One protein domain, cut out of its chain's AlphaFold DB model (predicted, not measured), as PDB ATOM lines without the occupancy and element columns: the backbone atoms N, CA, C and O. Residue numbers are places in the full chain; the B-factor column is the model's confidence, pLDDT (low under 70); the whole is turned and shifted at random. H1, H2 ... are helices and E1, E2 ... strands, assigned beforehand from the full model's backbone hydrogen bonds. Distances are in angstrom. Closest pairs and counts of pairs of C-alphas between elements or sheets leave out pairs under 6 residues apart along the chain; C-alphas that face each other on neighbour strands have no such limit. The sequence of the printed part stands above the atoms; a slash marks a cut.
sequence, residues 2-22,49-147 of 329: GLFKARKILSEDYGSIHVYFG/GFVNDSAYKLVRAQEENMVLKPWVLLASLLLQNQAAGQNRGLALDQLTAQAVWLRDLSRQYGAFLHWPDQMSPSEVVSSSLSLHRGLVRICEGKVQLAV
ATOM      1  N   GLY A   2       4.469  14.558  -1.542       68.00
ATOM      2  CA  GLY A   2       3.275  14.096  -2.281       68.00
ATOM      3  C   GLY A   2       1.922  14.368  -1.599       68.00
ATOM      4  O   GLY A   2       1.009  14.871  -2.246       68.00
ATOM      5  N   LEU A   3       1.810  14.130  -0.285       71.75
ATOM      6  CA  LEU A   3       0.546  14.285   0.456       71.75
ATOM      7  C   LEU A   3       0.057  15.747   0.526       71.75
ATOM      8  O   LEU A   3      -1.124  16.025   0.351       71.75
ATOM      9  N   PHE A   4       0.980  16.697   0.724       71.44
ATOM     10  CA  PHE A   4       0.667  18.132   0.744       71.44
ATOM     11  C   PHE A   4       0.269  18.659  -0.641       71.44
ATOM     12  O   PHE A   4      -0.633  19.488  -0.744       71.44
ATOM     13  N   LYS A   5       0.888  18.140  -1.712       73.31
ATOM     14  CA  LYS A   5       0.506  18.464  -3.093       73.31
ATOM     15  C   LYS A   5      -0.876  17.899  -3.435       73.31
ATOM     16  O   LYS A   5      -1.691  18.623  -3.990       73.31
ATOM     17  N   ALA A   6      -1.166  16.660  -3.034       78.56
ATOM     18  CA  ALA A   6      -2.481  16.044  -3.212       78.56
ATOM     19  C   ALA A   6      -3.581  16.809  -2.461       78.56
ATOM     20  O   ALA A   6      -4.627  17.087  -3.036       78.56
ATOM     21  N   ARG A   7      -3.330  17.230  -1.213       81.88
ATOM     22  CA  ARG A   7      -4.282  18.053  -0.451       81.88
ATOM     23  C   ARG A   7      -4.552  19.398  -1.126       81.88
ATOM     24  O   ARG A   7      -5.703  19.807  -1.171       81.88
ATOM     25  N   LYS A   8      -3.514  20.059  -1.658       82.88
ATOM     26  CA  LYS A   8      -3.670  21.316  -2.401       82.88
ATOM     27  C   LYS A   8      -4.558  21.122  -3.633       82.88
ATOM     28  O   LYS A   8      -5.505  21.877  -3.795       82.88
ATOM     29  N   ILE A   9      -4.293  20.083  -4.425       82.06
ATOM     30  CA  ILE A   9      -5.084  19.724  -5.614       82.06
ATOM     31  C   ILE A   9      -6.542  19.445  -5.223       82.06
ATOM     32  O   ILE A   9      -7.450  20.039  -5.777       82.06
ATOM     33  N   LEU A  10      -6.791  18.623  -4.202       83.06
ATOM     34  CA  LEU A  10      -8.158  18.313  -3.755       83.06
ATOM     35  C   LEU A  10      -8.919  19.522  -3.185       83.06
ATOM     36  O   LEU A  10     -10.141  19.476  -3.100       83.06
ATOM     37  N   SER A  11      -8.210  20.574  -2.766       84.31
ATOM     38  CA  SER A  11      -8.808  21.820  -2.273       84.31
ATOM     39  C   SER A  11      -9.014  22.885  -3.353       84.31
ATOM     40  O   SER A  11      -9.511  23.964  -3.036       84.31
ATOM     41  N   GLU A  12      -8.596  22.629  -4.594       85.12
ATOM     42  CA  GLU A  12      -8.824  23.561  -5.695       85.12
ATOM     43  C   GLU A  12     -10.292  23.555  -6.130       85.12
ATOM     44  O   GLU A  12     -10.986  22.538  -6.089       85.12
ATOM     45  N   ASP A  13     -10.755  24.724  -6.565       85.75
ATOM     46  CA  ASP A  13     -12.069  24.880  -7.171       85.75
ATOM     47  C   ASP A  13     -11.996  24.506  -8.657       85.75
ATOM     48  O   ASP A  13     -11.396  25.214  -9.468       85.75
ATOM     49  N   TYR A  14     -12.611  23.376  -9.008       84.62
ATOM     50  CA  TYR A  14     -12.739  22.890 -10.387       84.62
ATOM     51  C   TYR A  14     -14.067  23.314 -11.043       84.62
ATOM     52  O   TYR A  14     -14.404  22.873 -12.149       84.62
ATOM     53  N   GLY A  15     -14.836  24.173 -10.373       86.69
ATOM     54  CA  GLY A  15     -16.185  24.557 -10.749       86.69
ATOM     55  C   GLY A  15     -17.208  23.453 -10.478       86.69
ATOM     56  O   GLY A  15     -17.009  22.546  -9.676       86.69
ATOM     57  N   SER A  16     -18.349  23.533 -11.161       86.56
ATOM     58  CA  SER A  16     -19.497  22.653 -10.907       86.56
ATOM     59  C   SER A  16     -19.616  21.521 -11.927       86.56
ATOM     60  O   SER A  16     -19.256  21.687 -13.092       86.56
ATOM     61  N   ILE A  17     -20.175  20.378 -11.532       86.31
ATOM     62  CA  ILE A  17     -20.560  19.298 -12.453       86.31
ATOM     63  C   ILE A  17     -22.075  19.360 -12.647       86.31
ATOM     64  O   ILE A  17     -22.820  19.409 -11.672       86.31
ATOM     65  N   HIS A  18     -22.523  19.347 -13.902       85.75
ATOM     66  CA  HIS A  18     -23.940  19.251 -14.242       85.75
ATOM     67  C   HIS A  18     -24.239  17.828 -14.691       85.75
ATOM     68  O   HIS A  18     -23.601  17.323 -15.614       85.75
ATOM     69  N   VAL A  19     -25.202  17.193 -14.030       88.25
ATOM     70  CA  VAL A  19     -25.693  15.864 -14.389       88.25
ATOM     71  C   VAL A  19     -27.167  16.002 -14.723       88.25
ATOM     72  O   VAL A  19     -27.948  16.462 -13.893       88.25
ATOM     73  N   TYR A  20     -27.533  15.618 -15.942       86.62
ATOM     74  CA  TYR A  20     -28.916  15.587 -16.389       86.62
ATOM     75  C   TYR A  20     -29.302  14.156 -16.753       86.62
ATOM     76  O   TYR A  20     -28.639  13.509 -17.564       86.62
ATOM     77  N   PHE A  21     -30.379  13.664 -16.147       89.00
ATOM     78  CA  PHE A  21     -30.945  12.357 -16.460       89.00
ATOM     79  C   PHE A  21     -32.076  12.549 -17.469       89.00
ATOM     80  O   PHE A  21     -33.150  13.041 -17.126       89.00
ATOM     81  N   GLY A  22     -31.801  12.199 -18.726       85.81
ATOM     82  CA  GLY A  22     -32.777  12.282 -19.809       85.81
ATOM     83  C   GLY A  22     -33.909  11.262 -19.686       85.81
ATOM     84  O   GLY A  22     -33.924  10.402 -18.802       85.81
ATOM     85  N   GLY A  49     -28.572  -1.065 -39.979       83.31
ATOM     86  CA  GLY A  49     -29.357   0.156 -40.170       83.31
ATOM     87  C   GLY A  49     -30.077   0.583 -38.889       83.31
ATOM     88  O   GLY A  49     -29.969   1.733 -38.467       83.31
ATOM     89  N   PHE A  50     -30.727  -0.361 -38.199       86.44
ATOM     90  CA  PHE A  50     -31.372  -0.102 -36.910       86.44
ATOM     91  C   PHE A  50     -30.401   0.420 -35.840       86.44
ATOM     92  O   PHE A  50     -30.726   1.382 -35.134       86.44
ATOM     93  N   VAL A  51     -29.232  -0.213 -35.693       88.06
ATOM     94  CA  VAL A  51     -28.218   0.188 -34.708       88.06
ATOM     95  C   VAL A  51     -27.720   1.596 -35.011       88.06
ATOM     96  O   VAL A  51     -27.644   2.413 -34.095       88.06
ATOM     97  N   ASN A  52     -27.443   1.894 -36.280       87.81
ATOM     98  CA  ASN A  52     -26.934   3.197 -36.685       87.81
ATOM     99  C   ASN A  52     -27.970   4.308 -36.434       87.81
ATOM    100  O   ASN A  52     -27.681   5.279 -35.737       87.81
ATOM    101  N   ASP A  53     -29.214   4.115 -36.886       87.81
ATOM    102  CA  ASP A  53     -30.329   5.039 -36.632       87.81
ATOM    103  C   ASP A  53     -30.529   5.302 -35.133       87.81
ATOM    104  O   ASP A  53     -30.755   6.436 -34.701       87.81
ATOM    105  N   SER A  54     -30.474   4.240 -34.327       90.56
ATOM    106  CA  SER A  54     -30.659   4.330 -32.878       90.56
ATOM    107  C   SER A  54     -29.501   5.069 -32.211       90.56
ATOM    108  O   SER A  54     -29.739   5.878 -31.315       90.56
ATOM    109  N   ALA A  55     -28.265   4.836 -32.661       91.44
ATOM    110  CA  ALA A  55     -27.084   5.527 -32.160       91.44
ATOM    111  C   ALA A  55     -27.176   7.037 -32.418       91.44
ATOM    112  O   ALA A  55     -27.028   7.819 -31.481       91.44
ATOM    113  N   TYR A  56     -27.522   7.452 -33.642       91.44
ATOM    114  CA  TYR A  56     -27.715   8.869 -33.963       91.44
ATOM    115  C   TYR A  56     -28.797   9.523 -33.099       91.44
ATOM    116  O   TYR A  56     -28.575  10.607 -32.558       91.44
ATOM    117  N   LYS A  57     -29.945   8.858 -32.910       89.00
ATOM    118  CA  LYS A  57     -31.028   9.365 -32.048       89.00
ATOM    119  C   LYS A  57     -30.591   9.530 -30.592       89.00
ATOM    120  O   LYS A  57     -30.931  10.530 -29.967       89.00
ATOM    121  N   LEU A  58     -29.841   8.570 -30.052       91.56
ATOM    122  CA  LEU A  58     -29.349   8.629 -28.675       91.56
ATOM    123  C   LEU A  58     -28.339   9.759 -28.478       91.56
ATOM    124  O   LEU A  58     -28.456  10.507 -27.512       91.56
ATOM    125  N   VAL A  59     -27.385   9.914 -29.399       91.88
ATOM    126  CA  VAL A  59     -26.392  10.994 -29.316       91.88
ATOM    127  C   VAL A  59     -27.065  12.360 -29.460       91.88
ATOM    128  O   VAL A  59     -26.765  13.259 -28.684       91.88
ATOM    129  N   ARG A  60     -28.051  12.504 -30.356       88.50
ATOM    130  CA  ARG A  60     -28.862  13.731 -30.458       88.50
ATOM    131  C   ARG A  60     -29.588  14.068 -29.158       88.50
ATOM    132  O   ARG A  60     -29.489  15.193 -28.688       88.50
ATOM    133  N   ALA A  61     -30.235  13.086 -28.533       88.81
ATOM    134  CA  ALA A  61     -30.894  13.290 -27.244       88.81
ATOM    135  C   ALA A  61     -29.899  13.667 -26.127       88.81
ATOM    136  O   ALA A  61     -30.256  14.385 -25.193       88.81
ATOM    137  N   GLN A  62     -28.649  13.198 -26.194       90.25
ATOM    138  CA  GLN A  62     -27.591  13.626 -25.274       90.25
ATOM    139  C   GLN A  62     -27.156  15.071 -25.544       90.25
ATOM    140  O   GLN A  62     -27.045  15.850 -24.598       90.25
ATOM    141  N   GLU A  63     -26.939  15.433 -26.813       90.12
ATOM    142  CA  GLU A  63     -26.574  16.790 -27.238       90.12
ATOM    143  C   GLU A  63     -27.636  17.816 -26.818       90.12
ATOM    144  O   GLU A  63     -27.298  18.828 -26.214       90.12
ATOM    145  N   GLU A  64     -28.919  17.519 -27.040       86.75
ATOM    146  CA  GLU A  64     -30.043  18.392 -26.672       86.75
ATOM    147  C   GLU A  64     -30.099  18.714 -25.176       86.75
ATOM    148  O   GLU A  64     -30.560  19.783 -24.797       86.75
ATOM    149  N   ASN A  65     -29.607  17.822 -24.316       88.69
ATOM    150  CA  ASN A  65     -29.612  18.013 -22.866       88.69
ATOM    151  C   ASN A  65     -28.265  18.517 -22.315       88.69
ATOM    152  O   ASN A  65     -28.071  18.586 -21.097       88.69
ATOM    153  N   MET A  66     -27.310  18.848 -23.188       91.31
ATOM    154  CA  MET A  66     -25.988  19.303 -22.779       91.31
ATOM    155  C   MET A  66     -26.043  20.736 -22.241       91.31
ATOM    156  O   MET A  66     -26.572  21.647 -22.877       91.31
ATOM    157  N   VAL A  67     -25.445  20.954 -21.067       93.31
ATOM    158  CA  VAL A  67     -25.359  22.282 -20.448       93.31
ATOM    159  C   VAL A  67     -24.018  22.928 -20.783       93.31
ATOM    160  O   VAL A  67     -22.960  22.445 -20.376       93.31
ATOM    161  N   LEU A  68     -24.057  24.063 -21.477       95.19
ATOM    162  CA  LEU A  68     -22.875  24.854 -21.792       95.19
ATOM    163  C   LEU A  68     -22.532  25.807 -20.643       95.19
ATOM    164  O   LEU A  68     -23.338  26.640 -20.220       95.19
ATOM    165  N   LYS A  69     -21.293  25.713 -20.154       94.75
ATOM    166  CA  LYS A  69     -20.741  26.647 -19.164       94.75
ATOM    167  C   LYS A  69     -20.286  27.952 -19.833       94.75
ATOM    168  O   LYS A  69     -19.880  27.916 -20.995       94.75
ATOM    169  N   PRO A  70     -20.209  29.081 -19.105       96.31
ATOM    170  CA  PRO A  70     -19.744  30.348 -19.676       96.31
ATOM    171  C   PRO A  70     -18.325  30.245 -20.251       96.31
ATOM    172  O   PRO A  70     -18.037  30.817 -21.300       96.31
ATOM    173  N   TRP A  71     -17.458  29.441 -19.625       97.06
ATOM    174  CA  TRP A  71     -16.108  29.179 -20.129       97.06
ATOM    175  C   TRP A  71     -16.078  28.595 -21.550       97.06
ATOM    176  O   TRP A  71     -15.187  28.943 -22.316       97.06
ATOM    177  N   VAL A  72     -17.059  27.777 -21.947       97.31
ATOM    178  CA  VAL A  72     -17.139  27.245 -23.320       97.31
ATOM    179  C   VAL A  72     -17.252  28.385 -24.336       97.31
ATOM    180  O   VAL A  72     -16.574  28.380 -25.367       97.31
ATOM    181  N   LEU A  73     -18.051  29.406 -24.018       98.00
ATOM    182  CA  LEU A  73     -18.206  30.591 -24.859       98.00
ATOM    183  C   LEU A  73     -16.921  31.425 -24.883       98.00
ATOM    184  O   LEU A  73     -16.453  31.815 -25.951       98.00
ATOM    185  N   LEU A  74     -16.317  31.655 -23.712       97.75
ATOM    186  CA  LEU A  74     -15.077  32.427 -23.590       97.75
ATOM    187  C   LEU A  74     -13.913  31.768 -24.331       97.75
ATOM    188  O   LEU A  74     -13.210  32.441 -25.080       97.75
ATOM    189  N   ALA A  75     -13.736  30.454 -24.182       97.31
ATOM    190  CA  ALA A  75     -12.718  29.690 -24.893       97.31
ATOM    191  C   ALA A  75     -12.900  29.795 -26.415       97.31
ATOM    192  O   ALA A  75     -11.922  29.971 -27.141       97.31
ATOM    193  N   SER A  76     -14.149  29.756 -26.893       97.44
ATOM    194  CA  SER A  76     -14.478  29.932 -28.313       97.44
ATOM    195  C   SER A  76     -14.041  31.309 -28.825       97.44
ATOM    196  O   SER A  76     -13.331  31.393 -29.825       97.44
ATOM    197  N   LEU A  77     -14.390  32.383 -28.108       96.69
ATOM    198  CA  LEU A  77     -14.029  33.760 -28.470       96.69
ATOM    199  C   LEU A  77     -12.511  33.994 -28.424       96.69
ATOM    200  O   LEU A  77     -11.939  34.572 -29.348       96.69
ATOM    201  N   LEU A  78     -11.839  33.507 -27.377       95.38
ATOM    202  CA  LEU A  78     -10.393  33.657 -27.205       95.38
ATOM    203  C   LEU A  78      -9.602  32.914 -28.293       95.38
ATOM    204  O   LEU A  78      -8.623  33.456 -28.810       95.38
ATOM    205  N   LEU A  79     -10.040  31.711 -28.685       94.31
ATOM    206  CA  LEU A  79      -9.442  30.967 -29.797       94.31
ATOM    207  C   LEU A  79      -9.594  31.699 -31.130       94.31
ATOM    208  O   LEU A  79      -8.631  31.786 -31.893       94.31
ATOM    209  N   GLN A  80     -10.785  32.231 -31.415       92.88
ATOM    210  CA  GLN A  80     -11.025  32.979 -32.649       92.88
ATOM    211  C   GLN A  80     -10.175  34.251 -32.701       92.88
ATOM    212  O   GLN A  80      -9.578  34.551 -33.735       92.88
ATOM    213  N   ASN A  81     -10.038  34.951 -31.575       89.81
ATOM    214  CA  ASN A  81      -9.207  36.145 -31.510       89.81
ATOM    215  C   ASN A  81      -7.717  35.845 -31.729       89.81
ATOM    216  O   ASN A  81      -7.029  36.563 -32.455       89.81
ATOM    217  N   GLN A  82      -7.225  34.743 -31.154       86.44
ATOM    218  CA  GLN A  82      -5.861  34.282 -31.398       86.44
ATOM    219  C   GLN A  82      -5.641  33.943 -32.882       86.44
ATOM    220  O   GLN A  82      -4.621  34.321 -33.457       86.44
ATOM    221  N   ALA A  83      -6.596  33.255 -33.515       83.81
ATOM    222  CA  ALA A  83      -6.511  32.882 -34.927       83.81
ATOM    223  C   ALA A  83      -6.533  34.098 -35.872       83.81
ATOM    224  O   ALA A  83      -5.883  34.066 -36.915       83.81
ATOM    225  N   ALA A  84      -7.216  35.179 -35.486       82.12
ATOM    226  CA  ALA A  84      -7.250  36.446 -36.220       82.12
ATOM    227  C   ALA A  84      -5.950  37.273 -36.107       82.12
ATOM    228  O   ALA A  84      -5.891  38.400 -36.593       82.12
ATOM    229  N   GLY A  85      -4.907  36.751 -35.448       75.06
ATOM    230  CA  GLY A  85      -3.631  37.447 -35.269       75.06
ATOM    231  C   GLY A  85      -3.672  38.566 -34.225       75.06
ATOM    232  O   GLY A  85      -2.713  39.330 -34.103       75.06
ATOM    233  N   GLN A  86      -4.750  38.669 -33.437       68.62
ATOM    234  CA  GLN A  86      -4.869  39.642 -32.348       68.62
ATOM    235  C   GLN A  86      -4.132  39.155 -31.098       68.62
ATOM    236  O   GLN A  86      -4.695  38.858 -30.045       68.62
ATOM    237  N   ASN A  87      -2.811  39.120 -31.220       67.00
ATOM    238  CA  ASN A  87      -1.889  38.637 -30.200       67.00
ATOM    239  C   ASN A  87      -1.848  39.489 -28.920       67.00
ATOM    240  O   ASN A  87      -1.272  39.051 -27.933       67.00
ATOM    241  N   ARG A  88      -2.461  40.682 -28.930       73.12
ATOM    242  CA  ARG A  88      -2.477  41.642 -27.811       73.12
ATOM    243  C   ARG A  88      -3.586  41.385 -26.776       73.12
ATOM    244  O   ARG A  88      -3.709  42.172 -25.841       73.12
ATOM    245  N   GLY A  89      -4.394  40.335 -26.953       83.69
ATOM    246  CA  GLY A  89      -5.546  40.031 -26.095       83.69
ATOM    247  C   GLY A  89      -6.760  40.935 -26.340       83.69
ATOM    248  O   GLY A  89      -6.661  41.951 -27.029       83.69
ATOM    249  N   LEU A  90      -7.917  40.563 -25.784       91.50
ATOM    250  CA  LEU A  90      -9.133  41.391 -25.798       91.50
ATOM    251  C   LEU A  90      -9.253  42.186 -24.506       91.50
ATOM    252  O   LEU A  90      -9.037  41.630 -23.433       91.50
ATOM    253  N   ALA A  91      -9.698  43.439 -24.580       94.44
ATOM    254  CA  ALA A  91     -10.118  44.161 -23.380       94.44
ATOM    255  C   ALA A  91     -11.235  43.387 -22.654       94.44
ATOM    256  O   ALA A  91     -12.129  42.834 -23.304       94.44
ATOM    257  N   LEU A  92     -11.199  43.353 -21.319       94.88
ATOM    258  CA  LEU A  92     -12.164  42.594 -20.516       94.88
ATOM    259  C   LEU A  92     -13.622  42.995 -20.805       94.88
ATOM    260  O   LEU A  92     -14.483  42.124 -20.943       94.88
ATOM    261  N   ASP A  93     -13.890  44.288 -20.985       95.69
ATOM    262  CA  ASP A  93     -15.229  44.793 -21.315       95.69
ATOM    263  C   ASP A  93     -15.696  44.317 -22.695       95.69
ATOM    264  O   ASP A  93     -16.843  43.906 -22.874       95.69
ATOM    265  N   GLN A  94     -14.782  44.293 -23.672       95.94
ATOM    266  CA  GLN A  94     -15.067  43.789 -25.014       95.94
ATOM    267  C   GLN A  94     -15.350  42.286 -24.988       95.94
ATOM    268  O   GLN A  94     -16.318  41.836 -25.605       95.94
ATOM    269  N   LEU A  95     -14.542  41.507 -24.260       97.00
ATOM    270  CA  LEU A  95     -14.770  40.074 -24.080       97.00
ATOM    271  C   LEU A  95     -16.124  39.821 -23.409       97.00
ATOM    272  O   LEU A  95     -16.863  38.940 -23.841       97.00
ATOM    273  N   THR A  96     -16.479  40.623 -22.405       97.94
ATOM    274  CA  THR A  96     -17.763  40.521 -21.705       97.94
ATOM    275  C   THR A  96     -18.934  40.805 -22.641       97.94
ATOM    276  O   THR A  96     -19.868  40.006 -22.715       97.94
ATOM    277  N   ALA A  97     -18.867  41.878 -23.432       98.00
ATOM    278  CA  ALA A  97     -19.891  42.193 -24.426       98.00
ATOM    279  C   ALA A  97     -20.024  41.097 -25.501       98.00
ATOM    280  O   ALA A  97     -21.132  40.749 -25.917       98.00
ATOM    281  N   GLN A  98     -18.906  40.514 -25.948       97.94
ATOM    282  CA  GLN A  98     -18.926  39.390 -26.885       97.94
ATOM    283  C   GLN A  98     -19.505  38.117 -26.259       97.94
ATOM    284  O   GLN A  98     -20.272  37.423 -26.923       97.94
ATOM    285  N   ALA A  99     -19.188  37.831 -24.995       98.12
ATOM    286  CA  ALA A  99     -19.713  36.682 -24.267       98.12
ATOM    287  C   ALA A  99     -21.229  36.786 -24.055       98.12
ATOM    288  O   ALA A  99     -21.933  35.799 -24.241       98.12
ATOM    289  N   VAL A 100     -21.737  37.981 -23.733       98.25
ATOM    290  CA  VAL A 100     -23.180  38.257 -23.625       98.25
ATOM    291  C   VAL A 100     -23.882  38.035 -24.962       98.25
ATOM    292  O   VAL A 100     -24.868  37.306 -25.023       98.25
ATOM    293  N   TRP A 101     -23.336  38.590 -26.048       98.19
ATOM    294  CA  TRP A 101     -23.876  38.360 -27.387       98.19
ATOM    295  C   TRP A 101     -23.901  36.869 -27.747       98.19
ATOM    296  O   TRP A 101     -24.915  36.365 -28.228       98.19
ATOM    297  N   LEU A 102     -22.808  36.149 -27.483       98.31
ATOM    298  CA  LEU A 102     -22.714  34.730 -27.803       98.31
ATOM    299  C   LEU A 102     -23.650  33.886 -26.928       98.31
ATOM    300  O   LEU A 102     -24.265  32.954 -27.433       98.31
ATOM    301  N   ARG A 103     -23.829  34.244 -25.651       97.94
ATOM    302  CA  ARG A 103     -24.826  33.640 -24.755       97.94
ATOM    303  C   ARG A 103     -26.225  33.763 -25.348       97.94
ATOM    304  O   ARG A 103     -26.953  32.773 -25.399       97.94
ATOM    305  N   ASP A 104     -26.598  34.958 -25.791       97.75
ATOM    306  CA  ASP A 104     -27.930  35.216 -26.339       97.75
ATOM    307  C   ASP A 104     -28.139  34.492 -27.671       97.75
ATOM    308  O   ASP A 104     -29.219  33.950 -27.914       97.75
ATOM    309  N   LEU A 105     -27.096  34.408 -28.501       98.12
ATOM    310  CA  LEU A 105     -27.108  33.616 -29.727       98.12
ATOM    311  C   LEU A 105     -27.277  32.115 -29.432       98.12
ATOM    312  O   LEU A 105     -28.159  31.478 -30.003       98.12
ATOM    313  N   SER A 106     -26.496  31.558 -28.499       97.69
ATOM    314  CA  SER A 106     -26.605  30.152 -28.085       97.69
ATOM    315  C   SER A 106     -28.004  29.812 -27.565       97.69
ATOM    316  O   SER A 106     -28.567  28.794 -27.958       97.69
ATOM    317  N   ARG A 107     -28.599  30.677 -26.727       96.81
ATOM    318  CA  ARG A 107     -29.975  30.496 -26.225       96.81
ATOM    319  C   ARG A 107     -30.998  30.506 -27.362       96.81
ATOM    320  O   ARG A 107     -31.905  29.680 -27.383       96.81
ATOM    321  N   GLN A 108     -30.846  31.407 -28.334       97.00
ATOM    322  CA  GLN A 108     -31.735  31.462 -29.500       97.00
ATOM    323  C   GLN A 108     -31.645  30.207 -30.380       97.00
ATOM    324  O   GLN A 108     -32.647  29.857 -31.014       97.00
ATOM    325  N   TYR A 109     -30.492  29.529 -30.368       96.81
ATOM    326  CA  TYR A 109     -30.250  28.236 -31.021       96.81
ATOM    327  C   TYR A 109     -30.655  27.026 -30.164       96.81
ATOM    328  O   TYR A 109     -30.426  25.892 -30.564       96.81
ATOM    329  N   GLY A 110     -31.291  27.250 -29.010       94.69
ATOM    330  CA  GLY A 110     -31.850  26.185 -28.176       94.69
ATOM    331  C   GLY A 110     -30.869  25.563 -27.185       94.69
ATOM    332  O   GLY A 110     -31.214  24.583 -26.538       94.69
ATOM    333  N   ALA A 111     -29.668  26.122 -27.027       95.31
ATOM    334  CA  ALA A 111     -28.712  25.607 -26.056       95.31
ATOM    335  C   ALA A 111     -29.142  25.906 -24.614       95.31
ATOM    336  O   ALA A 111     -29.591  27.014 -24.294       95.31
ATOM    337  N   PHE A 112     -28.896  24.952 -23.717       93.38
ATOM    338  CA  PHE A 112     -28.988  25.168 -22.278       93.38
ATOM    339  C   PHE A 112     -27.677  25.758 -21.760       93.38
ATOM    340  O   PHE A 112     -26.613  25.158 -21.898       93.38
ATOM    341  N   LEU A 113     -27.737  26.948 -21.156       94.00
ATOM    342  CA  LEU A 113     -26.561  27.627 -20.612       94.00
ATOM    343  C   LEU A 113     -26.638  27.741 -19.099       94.00
ATOM    344  O   LEU A 113     -27.611  28.267 -18.563       94.00
ATOM    345  N   HIS A 114     -25.554  27.360 -18.426       92.69
ATOM    346  CA  HIS A 114     -25.353  27.682 -17.018       92.69
ATOM    347  C   HIS A 114     -24.830  29.116 -16.885       92.69
ATOM    348  O   HIS A 114     -23.637  29.355 -16.693       92.69
ATOM    349  N   TRP A 115     -25.729  30.084 -17.037       93.19
ATOM    350  CA  TRP A 115     -25.437  31.500 -16.840       93.19
ATOM    351  C   TRP A 115     -26.246  32.012 -15.640       93.19
ATOM    352  O   TRP A 115     -27.456  32.163 -15.787       93.19
ATOM    353  N   PRO A 116     -25.625  32.247 -14.468       91.56
ATOM    354  CA  PRO A 116     -26.349  32.668 -13.267       91.56
ATOM    355  C   PRO A 116     -27.035  34.025 -13.457       91.56
ATOM    356  O   PRO A 116     -26.364  35.017 -13.735       91.56
ATOM    357  N   ASP A 117     -28.354  34.086 -13.266       86.81
ATOM    358  CA  ASP A 117     -29.132  35.323 -13.455       86.81
ATOM    359  C   ASP A 117     -28.893  36.364 -12.346       86.81
ATOM    360  O   ASP A 117     -29.143  37.550 -12.536       86.81
ATOM    361  N   GLN A 118     -28.389  35.929 -11.186       90.94
ATOM    362  CA  GLN A 118     -28.105  36.798 -10.036       90.94
ATOM    363  C   GLN A 118     -26.757  37.524 -10.138       90.94
ATOM    364  O   GLN A 118     -26.489  38.419  -9.343       90.94
ATOM    365  N   MET A 119     -25.899  37.130 -11.084       93.44
ATOM    366  CA  MET A 119     -24.584  37.736 -11.284       93.44
ATOM    367  C   MET A 119     -24.605  38.650 -12.503       93.44
ATOM    368  O   MET A 119     -25.182  38.325 -13.546       93.44
ATOM    369  N   SER A 120     -23.904  39.776 -12.410       96.81
ATOM    370  CA  SER A 120     -23.659  40.617 -13.574       96.81
ATOM    371  C   SER A 120     -22.801  39.870 -14.610       96.81
ATOM    372  O   SER A 120     -21.992  39.003 -14.258       96.81
ATOM    373  N   PRO A 121     -22.905  40.208 -15.908       97.19
ATOM    374  CA  PRO A 121     -22.078  39.573 -16.929       97.19
ATOM    375  C   PRO A 121     -20.571  39.652 -16.659       97.19
ATOM    376  O   PRO A 121     -19.858  38.685 -16.916       97.19
ATOM    377  N   SER A 122     -20.092  40.771 -16.108       96.50
ATOM    378  CA  SER A 122     -18.675  40.955 -15.771       96.50
ATOM    379  C   SER A 122     -18.218  39.999 -14.664       96.50
ATOM    380  O   SER A 122     -17.138  39.412 -14.756       96.50
ATOM    381  N   GLU A 123     -19.061  39.759 -13.653       96.62
ATOM    382  CA  GLU A 123     -18.778  38.798 -12.580       96.62
ATOM    383  C   GLU A 123     -18.752  37.356 -13.098       96.62
ATOM    384  O   GLU A 123     -17.853  36.596 -12.740       96.62
ATOM    385  N   VAL A 124     -19.679  36.980 -13.987       96.75
ATOM    386  CA  VAL A 124     -19.701  35.642 -14.613       96.75
ATOM    387  C   VAL A 124     -18.447  35.399 -15.456       96.75
ATOM    388  O   VAL A 124     -17.855  34.316 -15.411       96.75
ATOM    389  N   VAL A 125     -18.022  36.401 -16.226       97.12
ATOM    390  CA  VAL A 125     -16.802  36.314 -17.034       97.12
ATOM    391  C   VAL A 125     -15.580  36.228 -16.128       97.12
ATOM    392  O   VAL A 125     -14.777  35.309 -16.280       97.12
ATOM    393  N   SER A 126     -15.466  37.112 -15.140       95.31
ATOM    394  CA  SER A 126     -14.332  37.147 -14.211       95.31
ATOM    395  C   SER A 126     -14.205  35.860 -13.395       95.31
ATOM    396  O   SER A 126     -13.105  35.314 -13.286       95.31
ATOM    397  N   SER A 127     -15.315  35.316 -12.884       94.75
ATOM    398  CA  SER A 127     -15.313  34.042 -12.155       94.75
ATOM    399  C   SER A 127     -14.861  32.894 -13.061       94.75
ATOM    400  O   SER A 127     -13.951  32.144 -12.696       94.75
ATOM    401  N   SER A 128     -15.376  32.832 -14.294       95.31
ATOM    402  CA  SER A 128     -14.996  31.821 -15.290       95.31
ATOM    403  C   SER A 128     -13.519  31.892 -15.682       95.31
ATOM    404  O   SER A 128     -12.865  30.852 -15.777       95.31
ATOM    405  N   LEU A 129     -12.975  33.099 -15.875       95.50
ATOM    406  CA  LEU A 129     -11.546  33.317 -16.130       95.50
ATOM    407  C   LEU A 129     -10.699  32.861 -14.935       95.50
ATOM    408  O   LEU A 129      -9.662  32.223 -15.110       95.50
ATOM    409  N   SER A 130     -11.157  33.150 -13.716       93.56
ATOM    410  CA  SER A 130     -10.422  32.821 -12.497       93.56
ATOM    411  C   SER A 130     -10.382  31.320 -12.182       93.56
ATOM    412  O   SER A 130      -9.431  30.884 -11.536       93.56
ATOM    413  N   LEU A 131     -11.345  30.534 -12.674       93.25
ATOM    414  CA  LEU A 131     -11.320  29.066 -12.626       93.25
ATOM    415  C   LEU A 131     -10.317  28.458 -13.623       93.25
ATOM    416  O   LEU A 131      -9.783  27.380 -13.391       93.25
ATOM    417  N   HIS A 132     -10.013  29.156 -14.722       93.50
ATOM    418  CA  HIS A 132      -9.195  28.634 -15.825       93.50
ATOM    419  C   HIS A 132      -7.844  29.352 -15.969       93.50
ATOM    420  O   HIS A 132      -7.311  29.480 -17.072       93.50
ATOM    421  N   ARG A 133      -7.244  29.787 -14.850       88.75
ATOM    422  CA  ARG A 133      -5.962  30.531 -14.800       88.75
ATOM    423  C   ARG A 133      -4.789  29.833 -15.502       88.75
ATOM    424  O   ARG A 133      -3.852  30.498 -15.920       88.75
ATOM    425  N   GLY A 134      -4.827  28.507 -15.642       89.12
ATOM    426  CA  GLY A 134      -3.817  27.756 -16.398       89.12
ATOM    427  C   GLY A 134      -3.912  27.930 -17.920       89.12
ATOM    428  O   GLY A 134      -2.951  27.653 -18.630       89.12
ATOM    429  N   LEU A 135      -5.056  28.393 -18.429       92.88
ATOM    430  CA  LEU A 135      -5.343  28.528 -19.862       92.88
ATOM    431  C   LEU A 135      -5.403  29.986 -20.325       92.88
ATOM    432  O   LEU A 135      -5.311  30.250 -21.524       92.88
ATOM    433  N   VAL A 136      -5.542  30.937 -19.399       93.38
ATOM    434  CA  VAL A 136      -5.732  32.360 -19.699       93.38
ATOM    435  C   VAL A 136      -4.857  33.245 -18.813       93.38
ATOM    436  O   VAL A 136      -4.613  32.935 -17.651       93.38
ATOM    437  N   ARG A 137      -4.392  34.367 -19.363       91.25
ATOM    438  CA  ARG A 137      -3.654  35.420 -18.656       91.25
ATOM    439  C   ARG A 137      -4.379  36.750 -18.829       91.25
ATOM    440  O   ARG A 137      -4.951  37.016 -19.887       91.25
ATOM    441  N   ILE A 138      -4.330  37.577 -17.789       90.56
ATOM    442  CA  ILE A 138      -4.856  38.941 -17.803       90.56
ATOM    443  C   ILE A 138      -3.672  39.890 -17.607       90.56
ATOM    444  O   ILE A 138      -3.016  39.845 -16.569       90.56
ATOM    445  N   CYS A 139      -3.389  40.720 -18.608       85.50
ATOM    446  CA  CYS A 139      -2.293  41.689 -18.605       85.50
ATOM    447  C   CYS A 139      -2.855  43.059 -18.990       85.50
ATOM    448  O   CYS A 139      -3.499  43.171 -20.028       85.50
ATOM    449  N   GLU A 140      -2.645  44.085 -18.158       86.38
ATOM    450  CA  GLU A 140      -3.100  45.463 -18.437       86.38
ATOM    451  C   GLU A 140      -4.597  45.554 -18.816       86.38
ATOM    452  O   GLU A 140      -4.989  46.255 -19.747       86.38
ATOM    453  N   GLY A 141      -5.452  44.778 -18.138       86.94
ATOM    454  CA  GLY A 141      -6.894  44.730 -18.423       86.94
ATOM    455  C   GLY A 141      -7.282  43.977 -19.706       86.94
ATOM    456  O   GLY A 141      -8.460  43.958 -20.072       86.94
ATOM    457  N   LYS A 142      -6.324  43.332 -20.382       91.56
ATOM    458  CA  LYS A 142      -6.554  42.498 -21.566       91.56
ATOM    459  C   LYS A 142      -6.416  41.019 -21.251       91.56
ATOM    460  O   LYS A 142      -5.486  40.591 -20.576       91.56
ATOM    461  N   VAL A 143      -7.341  40.238 -21.786       93.44
ATOM    462  CA  VAL A 143      -7.452  38.796 -21.620       93.44
ATOM    463  C   VAL A 143      -6.892  38.103 -22.857       93.44
ATOM    464  O   VAL A 143      -7.297  38.393 -23.985       93.44
ATOM    465  N   GLN A 144      -5.976  37.163 -22.652       92.00
ATOM    466  CA  GLN A 144      -5.371  36.371 -23.720       92.00
ATOM    467  C   GLN A 144      -5.132  34.934 -23.276       92.00
ATOM    468  O   GLN A 144      -4.971  34.657 -22.089       92.00
ATOM    469  N   LEU A 145      -5.072  34.008 -24.232       92.31
ATOM    470  CA  LEU A 145      -4.672  32.634 -23.937       92.31
ATOM    471  C   LEU A 145      -3.252  32.610 -23.366       92.31
ATOM    472  O   LEU A 145      -2.390  33.373 -23.801       92.31
ATOM    473  N   ALA A 146      -3.003  31.711 -22.415       89.44
ATOM    474  CA  ALA A 146      -1.722  31.533 -21.729       89.44
ATOM    475  C   ALA A 146      -0.641  30.884 -22.616       89.44
ATOM    476  O   ALA A 146       0.176  30.094 -22.153       89.44
ATOM    477  N   VAL A 147      -0.641  31.206 -23.906       81.81
ATOM    478  CA  VAL A 147       0.392  30.816 -24.853       81.81
ATOM    479  C   VAL A 147       1.534  31.811 -24.705       81.81
ATOM    480  O   VAL A 147       1.348  32.997 -24.966       81.81
TER     481      VAL A 147
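What this domain is: This is residues 2 to 22 and 49 to 147 of the 329 residues of the protein "Dihydroxyacetone phosphate acyltransferase" of Liparis tanakae (Tanaka's snailfish) (UniProt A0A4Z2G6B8). Three helices, H3, H4 and H5, cross one another in a small core, and the short hairpin E1 and E2 packs at one end of it, with E2 next to H3 and to the first residues of H4. Two helical arms reach away from this core: residues 2 to 11, with H1, and residues 49 to 60 of H2 stick out into the open. The printed part has 120 residues with five named helices and then two named strands, in the order H1 H2 H3 H4 H5 E1 E2; the sheet E1 - E2 is antiparallel, and the class is mostly helix. The whole is loose, with a radius of gyration of the C-alphas of 17.6 A, and spans 56 by 43 by 32 A.

Where its parts are: Find C-alpha 2 at (3.275, 14.096, -2.281); from there H1 runs over residues 2 to 10. After the cut, H2 takes residues 49 to 64, 22.7 A from first to last C-alpha. H3, residues 70 to 83, measures 20.4 A. Look for C-alpha 92 at (-12.164, 42.594, -20.516), where H4 begins; it runs 24.2 A to residue 108. H5 holds residues 121 to 131 and measures 15.6 A. E1 is residues 136 to 139, and E2 is residues 142 to 145, ending at C-alpha 145 at (-4.672, 32.634, -23.937).

How they stand to each other: Start at Leu 73 and Ala 99, whose C-alphas, 6.3 A apart, are the closest of H3 and H4; these helices touch at a steep tilt of 64 degrees, opposite ways. With residues 70 to 74 alone H3 touches H5, about perpendicular at 82 degrees; the closest C-alphas are those of Trp 71 and Ser 128, 5.6 A apart. With residues 93 to 100 alone H4 touches H5, about perpendicular at 79 degrees; the closest C-alphas, of Thr 96 and Ser 122, are 6.0 A apart. In the hairpin of E1 and E2 you find N 137 and O 144 within hydrogen-bond range at 2.8 A, and N 139 and O 142 at 2.9 A. The closest C-alphas of H3 and E2, those of Leu 78 and Leu 145, are 6.7 A apart. Residues 90 to 91 pair with residues 142 to 143 of E2, antiparallel. H1 and H2 are apart from each other and from H3, H4, H5, E1 and E2. In the five helices each O i to N i+4 pair is within hydrogen-bond range.

The domain as a whole: The C-alphas of Phe 50 and Glu 140, the two farthest apart, are 56.7 A from each other. Residues 23 to 48 are not printed, and C-alphas 22 and 49 are 23.9 A apart across this cut. The link from H4 to H5, 12 residues, is long. The mean pLDDT of the printed part is 90.3; residue 2 and residues 86 to 87 are under 70.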